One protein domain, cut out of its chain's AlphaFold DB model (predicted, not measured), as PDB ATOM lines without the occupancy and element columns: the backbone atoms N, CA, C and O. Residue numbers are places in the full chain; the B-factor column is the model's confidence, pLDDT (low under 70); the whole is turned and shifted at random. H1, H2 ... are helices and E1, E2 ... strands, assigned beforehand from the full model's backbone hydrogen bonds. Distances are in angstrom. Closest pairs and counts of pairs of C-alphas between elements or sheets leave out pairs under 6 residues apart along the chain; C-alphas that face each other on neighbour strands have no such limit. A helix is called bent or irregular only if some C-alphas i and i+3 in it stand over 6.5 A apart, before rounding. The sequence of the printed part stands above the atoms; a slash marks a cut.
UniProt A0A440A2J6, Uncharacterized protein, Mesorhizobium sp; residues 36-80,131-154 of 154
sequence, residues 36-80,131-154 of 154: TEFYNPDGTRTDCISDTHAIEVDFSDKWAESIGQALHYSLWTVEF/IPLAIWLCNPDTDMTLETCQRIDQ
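Overview. This is residues 36 to 80 and 131 to 154 of the 154 residues of an uncharacterized protein of Mesorhizobium sp (UniProt A0A440A2J6). A strongly twisted sheet of three strands, E1 E2 E3, has one helix, H1, packed along one face, mainly over E3; beyond the E3 edge a separate two-stranded hairpin, E4 and E5, lies near E3 and H1. The hairpin turn between E1 and E2 and the long link between E4 and E5 lie toward opposite ends of the longest axis. The printed part has 69 residues, with one named helix and five named strands in the order E1 E2 E3 H1 E4 E5; the class is mixed, helices and strands, and both sheets are antiparallel. The whole is compact, with a radius of gyration of the C-alphas of 12.3 A and spans of 35 by 24 by 24 A.

Along the chain. Find C-alpha 36 at (194.939, 223.102, 213.745), where E1 begins; it covers residues 36 to 39 and is 9.1 A long. E2, residues 45 to 49, measures 10.7 A, and E3, residues 53 to 59, is the longest strand by residues at 18.8 A. At C-alpha 60, (193.612, 210.705, 229.254), H1 begins and runs 19.7 A through residue 74. H1 is irregular: C-alphas 61 and 64 are 8.1 A apart, against about 5 A in a regular helix. After the cut look for E4, residues 134 to 138, 13.0 A, and E5, residues 150 to 152, 6.2 A, which ends at C-alpha 152, (186.475, 203.469, 220.876).

Arrangement. Start at the sheet E1 E2 E3, a meander, each strand the antiparallel neighbour of the one before. In the hairpin E1 and E2, N 46 and O 38 are 2.9 A apart, within hydrogen-bond range; in the hairpin E2 and E3, N 55 and O 48 are at 2.8 A. The pairing is staggered: E2 pairs with E1 over residues 45 to 48 and with E3 over residues 48 to 49. H1 is on one face, two layers in all, at a height over the sheet of 7.3 A. It lies over E3 and only just over E2, where 3 of its 15 C-alphas fall, and runs along the strands, at 22 degrees to E3 on the local plane. The closest C-alphas of E3 and H1 are those of Glu 56 and Ala 70, 5.3 A apart. Within H1, 9 of 11 O i to N i+4 pairs are within hydrogen-bond range. E4 is near E3 and near H1, with 10 and 6 pairs of C-alphas within 10 A. In the hairpin E4 and E5, N 137 and O 150 are 2.8 A apart; E5 is apart from H1 and E3.

Size, cuts and confidence. The two C-alphas farthest apart are those of Pro 41 and Thr 142, at 35.3 A. Residues 81 to 130 are not printed, and C-alphas 80 and 131 stand 23.3 A apart across this cut, in the link from H1 to E4. The link from E4 to E5 is long, with 11 residues. The mean pLDDT of the printed part is 89.7; look for values under 70 at residues 78 to 80 and at residue 154, the chain's last.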
ATOM      1  N   THR A  36     194.512 223.021 212.340       91.88
ATOM      2  CA  THR A  36     194.939 223.102 213.745       91.88
ATOM      3  C   THR A  36     195.076 224.545 214.212       91.88
ATOM      4  O   THR A  36     195.092 225.467 213.395       91.88
ATOM      5  N   GLU A  37     195.175 224.741 215.533       78.81
ATOM      6  CA  GLU A  37     195.348 226.063 216.163       78.81
ATOM      7  C   GLU A  37     194.229 227.054 215.770       78.81
ATOM      8  O   GLU A  37     194.459 228.252 215.576       78.81
ATOM      9  N   PHE A  38     192.997 226.553 215.630       85.44
ATOM     10  CA  PHE A  38     191.851 227.364 215.235       85.44
ATOM     11  C   PHE A  38     191.255 228.078 216.449       85.44
ATOM     12  O   PHE A  38     190.732 227.439 217.362       85.44
ATOM     13  N   TYR A  39     191.305 229.409 216.449       86.44
ATOM     14  CA  TYR A  39     190.683 230.228 217.484       86.44
ATOM     15  C   TYR A  39     189.193 230.410 217.200       86.44
ATOM     16  O   TYR A  39     188.802 231.023 216.204       86.44
ATOM     17  N   ASN A  40     188.366 229.895 218.103       82.81
ATOM     18  CA  ASN A  40     186.924 230.065 218.072       82.81
ATOM     19  C   ASN A  40     186.543 231.528 218.386       82.81
ATOM     20  O   ASN A  40     187.311 232.251 219.032       82.81
ATOM     21  N   PRO A  41     185.339 231.983 217.988       78.44
ATOM     22  CA  PRO A  41     184.888 233.357 218.227       78.44
ATOM     23  C   PRO A  41     184.845 233.784 219.700       78.44
ATOM     24  O   PRO A  41     184.898 234.978 219.993       78.44
ATOM     25  N   ASP A  42     184.728 232.833 220.626       80.00
ATOM     26  CA  ASP A  42     184.745 233.090 222.067       80.00
ATOM     27  C   ASP A  42     186.147 233.043 222.696       80.00
ATOM     28  O   ASP A  42     186.287 233.193 223.909       80.00
ATOM     29  N   GLY A  43     187.188 232.884 221.875       85.12
ATOM     30  CA  GLY A  43     188.583 232.863 222.300       85.12
ATOM     31  C   GLY A  43     189.087 231.493 222.752       85.12
ATOM     32  O   GLY A  43     190.276 231.375 223.052       85.12
ATOM     33  N   THR A  44     188.237 230.460 222.778       90.62
ATOM     34  CA  THR A  44     188.706 229.075 222.932       90.62
ATOM     35  C   THR A  44     189.452 228.616 221.678       90.62
ATOM     36  O   THR A  44     189.361 229.242 220.620       90.62
ATOM     37  N   ARG A  45     190.228 227.534 221.779       92.25
ATOM     38  CA  ARG A  45     191.030 227.021 220.668       92.25
ATOM     39  C   ARG A  45     190.659 225.572 220.399       92.25
ATOM     40  O   ARG A  45     190.787 224.753 221.293       92.25
ATOM     41  N   THR A  46     190.221 225.283 219.179       93.81
ATOM     42  CA  THR A  46     189.968 223.913 218.721       93.81
ATOM     43  C   THR A  46     191.274 223.296 218.220       93.81
ATOM     44  O   THR A  46     191.940 223.893 217.365       93.81
ATOM     45  N   ASP A  47     191.625 222.106 218.714       96.62
ATOM     46  CA  ASP A  47     192.897 221.452 218.386       96.62
ATOM     47  C   ASP A  47     192.949 220.899 216.961       96.62
ATOM     48  O   ASP A  47     193.868 221.249 216.217       96.62
ATOM     49  N   CYS A  48     191.970 220.073 216.563       94.88
ATOM     50  CA  CYS A  48     191.840 219.598 215.183       94.88
ATOM     51  C   CYS A  48     190.447 219.868 214.600       94.88
ATOM     52  O   CYS A  48     189.425 219.608 215.236       94.88
ATOM     53  N   ILE A  49     190.394 220.256 213.325       93.44
ATOM     54  CA  ILE A  49     189.164 220.297 212.527       93.44
ATOM     55  C   ILE A  49     189.382 219.496 211.240       93.44
ATOM     56  O   ILE A  49     190.166 219.887 210.375       93.44
ATOM     57  N   SER A  50     188.669 218.378 211.118       91.94
ATOM     58  CA  SER A  50     188.582 217.576 209.887       91.94
ATOM     59  C   SER A  50     187.310 217.919 209.111       91.94
ATOM     60  O   SER A  50     186.523 218.755 209.546       91.94
ATOM     61  N   ASP A  51     187.034 217.238 208.001       88.19
ATOM     62  CA  ASP A  51     185.759 217.406 207.288       88.19
ATOM     63  C   ASP A  51     184.546 217.024 208.150       88.19
ATOM     64  O   ASP A  51     183.463 217.573 207.981       88.19
ATOM     65  N   THR A  52     184.725 216.108 209.108       89.75
ATOM     66  CA  THR A  52     183.613 215.496 209.854       89.75
ATOM     67  C   THR A  52     183.618 215.787 211.350       89.75
ATOM     68  O   THR A  52     182.565 215.677 211.971       89.75
ATOM     69  N   HIS A  53     184.762 216.154 211.935       93.50
ATOM     70  CA  HIS A  53     184.916 216.294 213.386       93.50
ATOM     71  C   HIS A  53     185.628 217.580 213.801       93.50
ATOM     72  O   HIS A  53     186.558 218.021 213.121       93.50
ATOM     73  N   ALA A  54     185.233 218.102 214.962       94.38
ATOM     74  CA  ALA A  54     186.050 218.997 215.773       94.38
ATOM     75  C   ALA A  54     186.552 218.232 216.993       94.38
ATOM     76  O   ALA A  54     185.761 217.629 217.722       94.38
ATOM     77  N   ILE A  55     187.868 218.205 217.152       96.38
ATOM     78  CA  ILE A  55     188.560 217.262 218.021       96.38
ATOM     79  C   ILE A  55     189.380 218.033 219.050       96.38
ATOM     80  O   ILE A  55     190.100 218.955 218.671       96.38
ATOM     81  N   GLU A  56     189.276 217.631 220.315       97.62
ATOM     82  CA  GLU A  56     190.219 218.005 221.378       97.62
ATOM     83  C   GLU A  56     191.260 216.897 221.567       97.62
ATOM     84  O   GLU A  56     190.909 215.709 221.561       97.62
ATOM     85  N   VAL A  57     192.527 217.266 221.752       97.69
ATOM     86  CA  VAL A  57     193.626 216.340 222.041       97.69
ATOM     87  C   VAL A  57     194.140 216.604 223.451       97.69
ATOM     88  O   VAL A  57     194.732 217.638 223.715       97.69
ATOM     89  N   ASP A  58     193.994 215.642 224.361       96.44
ATOM     90  CA  ASP A  58     194.422 215.844 225.750       96.44
ATOM     91  C   ASP A  58     194.905 214.545 226.402       96.44
ATOM     92  O   ASP A  58     194.642 213.432 225.935       96.44
ATOM     93  N   PHE A  59     195.625 214.666 227.512       94.44
ATOM     94  CA  PHE A  59     196.005 213.527 228.331       94.44
ATOM     95  C   PHE A  59     194.776 212.847 228.937       94.44
ATOM     96  O   PHE A  59     193.806 213.475 229.354       94.44
ATOM     97  N   SER A  60     194.800 211.513 228.954       94.44
ATOM     98  CA  SER A  60     193.612 210.705 229.254       94.44
ATOM     99  C   SER A  60     193.008 210.955 230.644       94.44
ATOM    100  O   SER A  60     191.810 210.772 230.836       94.44
ATOM    101  N   ASP A  61     193.796 211.400 231.620       93.19
ATOM    102  CA  ASP A  61     193.317 211.771 232.953       93.19
ATOM    103  C   ASP A  61     192.423 213.021 232.951       93.19
ATOM    104  O   ASP A  61     191.600 213.181 233.856       93.19
ATOM    105  N   LYS A  62     192.491 213.838 231.894       95.44
ATOM    106  CA  LYS A  62     191.655 215.024 231.667       95.44
ATOM    107  C   LYS A  62     190.396 214.737 230.837       95.44
ATOM    108  O   LYS A  62     189.687 215.666 230.470       95.44
ATOM    109  N   TRP A  63     190.032 213.462 230.641       95.38
ATOM    110  CA  TRP A  63     188.895 213.028 229.806       95.38
ATOM    111  C   TRP A  63     187.590 213.823 230.005       95.38
ATOM    112  O   TRP A  63     186.843 214.023 229.050       95.38
ATOM    113  N   ALA A  64     187.276 214.256 231.231       96.50
ATOM    114  CA  ALA A  64     186.052 215.005 231.518       96.50
ATOM    115  C   ALA A  64     186.091 216.435 230.948       96.50
ATOM    116  O   ALA A  64     185.083 216.906 230.421       96.50
ATOM    117  N   GLU A  65     187.248 217.097 231.035       97.31
ATOM    118  CA  GLU A  65     187.510 218.411 230.435       97.31
ATOM    119  C   GLU A  65     187.448 218.301 228.909       97.31
ATOM    120  O   GLU A  65     186.680 219.028 228.273       97.31
ATOM    121  N   SER A  66     188.117 217.285 228.352       96.50
ATOM    122  CA  SER A  66     188.203 217.075 226.906       96.50
ATOM    123  C   SER A  66     186.842 216.814 226.262       96.50
ATOM    124  O   SER A  66     186.582 217.305 225.167       96.50
ATOM    125  N   ILE A  67     185.927 216.090 226.930       96.31
ATOM    126  CA  ILE A  67     184.544 215.955 226.432       96.31
ATOM    127  C   ILE A  67     183.869 217.324 226.342       96.31
ATOM    128  O   ILE A  67     183.228 217.627 225.336       96.31
ATOM    129  N   GLY A  68     183.962 218.127 227.406       96.25
ATOM    130  CA  GLY A  68     183.330 219.443 227.461       96.25
ATOM    131  C   GLY A  68     183.831 220.349 226.341       96.25
ATOM    132  O   GLY A  68     183.027 220.962 225.641       96.25
ATOM    133  N   GLN A  69     185.145 220.363 226.129       96.50
ATOM    134  CA  GLN A  69     185.797 221.096 225.051       96.50
ATOM    135  C   GLN A  69     185.393 220.583 223.668       96.50
ATOM    136  O   GLN A  69     184.913 221.369 222.860       96.50
ATOM    137  N   ALA A  70     185.462 219.276 223.410       95.50
ATOM    138  CA  ALA A  70     185.063 218.703 222.124       95.50
ATOM    139  C   ALA A  70     183.598 219.005 221.771       95.50
ATOM    140  O   ALA A  70     183.284 219.404 220.647       95.50
ATOM    141  N   LEU A  71     182.691 218.861 222.746       94.25
ATOM    142  CA  LEU A  71     181.286 219.234 222.580       94.25
ATOM    143  C   LEU A  71     181.139 220.722 222.289       94.25
ATOM    144  O   LEU A  71     180.379 221.101 221.406       94.25
ATOM    145  N   HIS A  72     181.874 221.567 222.996       92.31
ATOM    146  CA  HIS A  72     181.842 223.001 222.778       92.31
ATOM    147  C   HIS A  72     182.368 223.396 221.387       92.31
ATOM    148  O   HIS A  72     181.700 224.135 220.668       92.31
ATOM    149  N   TYR A  73     183.505 222.850 220.953       92.06
ATOM    150  CA  TYR A  73     184.093 223.130 219.640       92.06
ATOM    151  C   TYR A  73     183.214 222.663 218.488       92.06
ATOM    152  O   TYR A  73     183.146 223.334 217.456       92.06
ATOM    153  N   SER A  74     182.483 221.559 218.668       89.75
ATOM    154  CA  SER A  74     181.499 221.103 217.683       89.75
ATOM    155  C   SER A  74     180.467 222.191 217.351       89.75
ATOM    156  O   SER A  74     180.078 222.345 216.197       89.75
ATOM    157  N   LEU A  75     180.100 223.030 218.330       84.62
ATOM    158  CA  LEU A  75     179.137 224.123 218.152       84.62
ATOM    159  C   LEU A  75     179.704 225.319 217.380       84.62
ATOM    160  O   LEU A  75     178.932 226.134 216.881       84.62
ATOM    161  N   TRP A  76     181.026 225.457 217.296       78.31
ATOM    162  CA  TRP A  76     181.676 226.583 216.621       78.31
ATOM    163  C   TRP A  76     182.153 226.248 215.210       78.31
ATOM    164  O   TRP A  76     182.305 227.135 214.370       78.31
ATOM    165  N   THR A  77     182.388 224.970 214.940       71.81
ATOM    166  CA  THR A  77     183.070 224.497 213.735       71.81
ATOM    167  C   THR A  77     182.068 224.038 212.677       71.81
ATOM    168  O   THR A  77     181.863 222.849 212.436       71.81
ATOM    169  N   VAL A  78     181.463 225.010 211.997       67.44
ATOM    170  CA  VAL A  78     180.568 224.801 210.842       67.44
ATOM    171  C   VAL A  78     181.315 224.293 209.610       67.44
ATOM    172  O   VAL A  78     182.480 224.645 209.399       67.44
ATOM    173  N   GLU A  79     180.658 223.491 208.767       57.38
ATOM    174  CA  GLU A  79     181.134 223.221 207.403       57.38
ATOM    175  C   GLU A  79     181.431 224.580 206.733       57.38
ATOM    176  O   GLU A  79     180.583 225.469 206.733       57.38
ATOM    177  N   PHE A  80     182.668 224.806 206.273       53.75
ATOM    178  CA  PHE A  80     183.201 226.135 205.898       53.75
ATOM    179  C   PHE A  80     182.567 226.731 204.617       53.75
ATOM    180  O   PHE A  80     183.165 227.574 203.950       53.75
ATOM    181  N   ILE A 131     175.291 210.871 223.417       91.75
ATOM    182  CA  ILE A 131     176.165 211.953 222.969       91.75
ATOM    183  C   ILE A 131     176.951 211.428 221.764       91.75
ATOM    184  O   ILE A 131     177.647 210.431 221.933       91.75
ATOM    185  N   PRO A 132     176.914 212.070 220.582       91.12
ATOM    186  CA  PRO A 132     177.575 211.584 219.366       91.12
ATOM    187  C   PRO A 132     179.093 211.856 219.379       91.12
ATOM    188  O   PRO A 132     179.629 212.508 218.491       91.12
ATOM    189  N   LEU A 133     179.775 211.405 220.432       94.06
ATOM    190  CA  LEU A 133     181.191 211.633 220.698       94.06
ATOM    191  C   LEU A 133     182.052 210.500 220.136       94.06
ATOM    192  O   LEU A 133     181.947 209.358 220.590       94.06
ATOM    193  N   ALA A 134     182.955 210.837 219.218       95.62
ATOM    194  CA  ALA A 134     184.019 209.936 218.793       95.62
ATOM    195  C   ALA A 134     185.192 209.982 219.787       95.62
ATOM    196  O   ALA A 134     185.600 211.055 220.228       95.62
ATOM    197  N   ILE A 135     185.737 208.819 220.149       95.75
ATOM    198  CA  ILE A 135     186.836 208.706 221.113       95.75
ATOM    199  C   ILE A 135     187.965 207.894 220.476       95.75
ATOM    200  O   ILE A 135     187.763 206.750 220.068       95.75
ATOM    201  N   TRP A 136     189.169 208.459 220.440       95.75
ATOM    202  CA  TRP A 136     190.401 207.759 220.081       95.75
ATOM    203  C   TRP A 136     191.300 207.655 221.309       95.75
ATOM    204  O   TRP A 136     191.560 208.651 221.977       95.75
ATOM    205  N   LEU A 137     191.792 206.454 221.606       94.38
ATOM    206  CA  LEU A 137     192.794 206.215 222.640       94.38
ATOM    207  C   LEU A 137     194.148 205.964 221.972       94.38
ATOM    208  O   LEU A 137     194.386 204.898 221.384       94.38
ATOM    209  N   CYS A 138     195.029 206.952 222.081       94.25
ATOM    210  CA  CYS A 138     196.341 206.953 221.452       94.25
ATOM    211  C   CYS A 138     197.444 206.784 222.498       94.25
ATOM    212  O   CYS A 138     197.469 207.497 223.504       94.25
ATOM    213  N   ASN A 139     198.399 205.897 222.236       93.69
ATOM    214  CA  ASN A 139     199.655 205.849 222.966       93.69
ATOM    215  C   ASN A 139     200.740 206.597 222.176       93.69
ATOM    216  O   ASN A 139     201.195 206.085 221.160       93.69
ATOM    217  N   PRO A 140     201.200 207.781 222.625       92.81
ATOM    218  CA  PRO A 140     202.132 208.614 221.859       92.81
ATOM    219  C   PRO A 140     203.529 208.017 221.667       92.81
ATOM    220  O   PRO A 140     204.288 208.534 220.842       92.81
ATOM    221  N   ASP A 141     203.855 206.945 222.389       90.44
ATOM    222  CA  ASP A 141     205.124 206.233 222.266       90.44
ATOM    223  C   ASP A 141     205.064 205.121 221.203       90.44
ATOM    224  O   ASP A 141     206.108 204.668 220.734       90.44
ATOM    225  N   THR A 142     203.864 204.674 220.802       91.50
ATOM    226  CA  THR A 142     203.688 203.550 219.856       91.50
ATOM    227  C   THR A 142     202.767 203.853 218.671       91.50
ATOM    228  O   THR A 142     203.007 203.345 217.575       91.50
ATOM    229  N   ASP A 143     201.764 204.709 218.845       94.00
ATOM    230  CA  ASP A 143     200.848 205.149 217.796       94.00
ATOM    231  C   ASP A 143     201.403 206.409 217.128       94.00
ATOM    232  O   ASP A 143     201.402 207.510 217.681       94.00
ATOM    233  N   MET A 144     201.914 206.254 215.910       94.50
ATOM    234  CA  MET A 144     202.548 207.360 215.187       94.50
ATOM    235  C   MET A 144     201.556 208.209 214.386       94.50
ATOM    236  O   MET A 144     201.909 209.299 213.946       94.50
ATOM    237  N   THR A 145     200.333 207.713 214.194       96.44
ATOM    238  CA  THR A 145     199.275 208.335 213.383       96.44
ATOM    239  C   THR A 145     197.910 208.138 214.042       96.44
ATOM    240  O   THR A 145     197.753 207.245 214.881       96.44
ATOM    241  N   LEU A 146     196.908 208.939 213.675       95.75
ATOM    242  CA  LEU A 146     195.561 208.795 214.237       95.75
ATOM    243  C   LEU A 146     194.936 207.440 213.871       95.75
ATOM    244  O   LEU A 146     194.239 206.832 214.679       95.75
ATOM    245  N   GLU A 147     195.241 206.929 212.681       95.06
ATOM    246  CA  GLU A 147     194.774 205.641 212.165       95.06
ATOM    247  C   GLU A 147     195.301 204.457 212.981       95.06
ATOM    248  O   GLU A 147     194.666 203.406 213.030       95.06
ATOM    249  N   THR A 148     196.461 204.619 213.625       94.81
ATOM    250  CA  THR A 148     197.033 203.598 214.516       94.81
ATOM    251  C   THR A 148     196.436 203.621 215.922       94.81
ATOM    252  O   THR A 148     196.608 202.660 216.670       94.81
ATOM    253  N   CYS A 149     195.712 204.679 216.289       93.81
ATOM    254  CA  CYS A 149     195.058 204.755 217.586       93.81
ATOM    255  C   CYS A 149     193.864 203.804 217.682       93.81
ATOM    256  O   CYS A 149     193.181 203.497 216.705       93.81
ATOM    257  N   GLN A 150     193.552 203.385 218.906       92.19
ATOM    258  CA  GLN A 150     192.364 202.586 219.150       92.19
ATOM    259  C   GLN A 150     191.137 203.494 219.096       92.19
ATOM    260  O   GLN A 150     190.926 204.313 219.991       92.19
ATOM    261  N   ARG A 151     190.300 203.317 218.077       91.56
ATOM    262  CA  ARG A 151     188.982 203.943 218.039       91.56
ATOM    263  C   ARG A 151     188.041 203.205 218.989       91.56
ATOM    264  O   ARG A 151     187.911 201.982 218.939       91.56
ATOM    265  N   ILE A 152     187.435 203.955 219.895       84.81
ATOM    266  CA  ILE A 152     186.475 203.469 220.876       84.81
ATOM    267  C   ILE A 152     185.095 203.843 220.331       84.81
ATOM    268  O   ILE A 152     184.552 204.897 220.657       84.81
ATOM    269  N   ASP A 153     184.586 203.025 219.409       70.44
ATOM    270  CA  ASP A 153     183.276 203.246 218.790       70.44
ATOM    271  C   ASP A 153     182.124 203.083 219.802       70.44
ATOM    272  O   ASP A 153     182.273 202.409 220.831       70.44
ATOM    273  N   GLN A 154     180.994 203.731 219.487       55.78
ATOM    274  CA  GLN A 154     179.710 203.638 220.195       55.78
ATOM    275  C   GLN A 154     178.787 202.600 219.559       55.78
ATOM    276  O   GLN A 154     178.789 202.502 218.311       55.78
TER     277      GLN A 154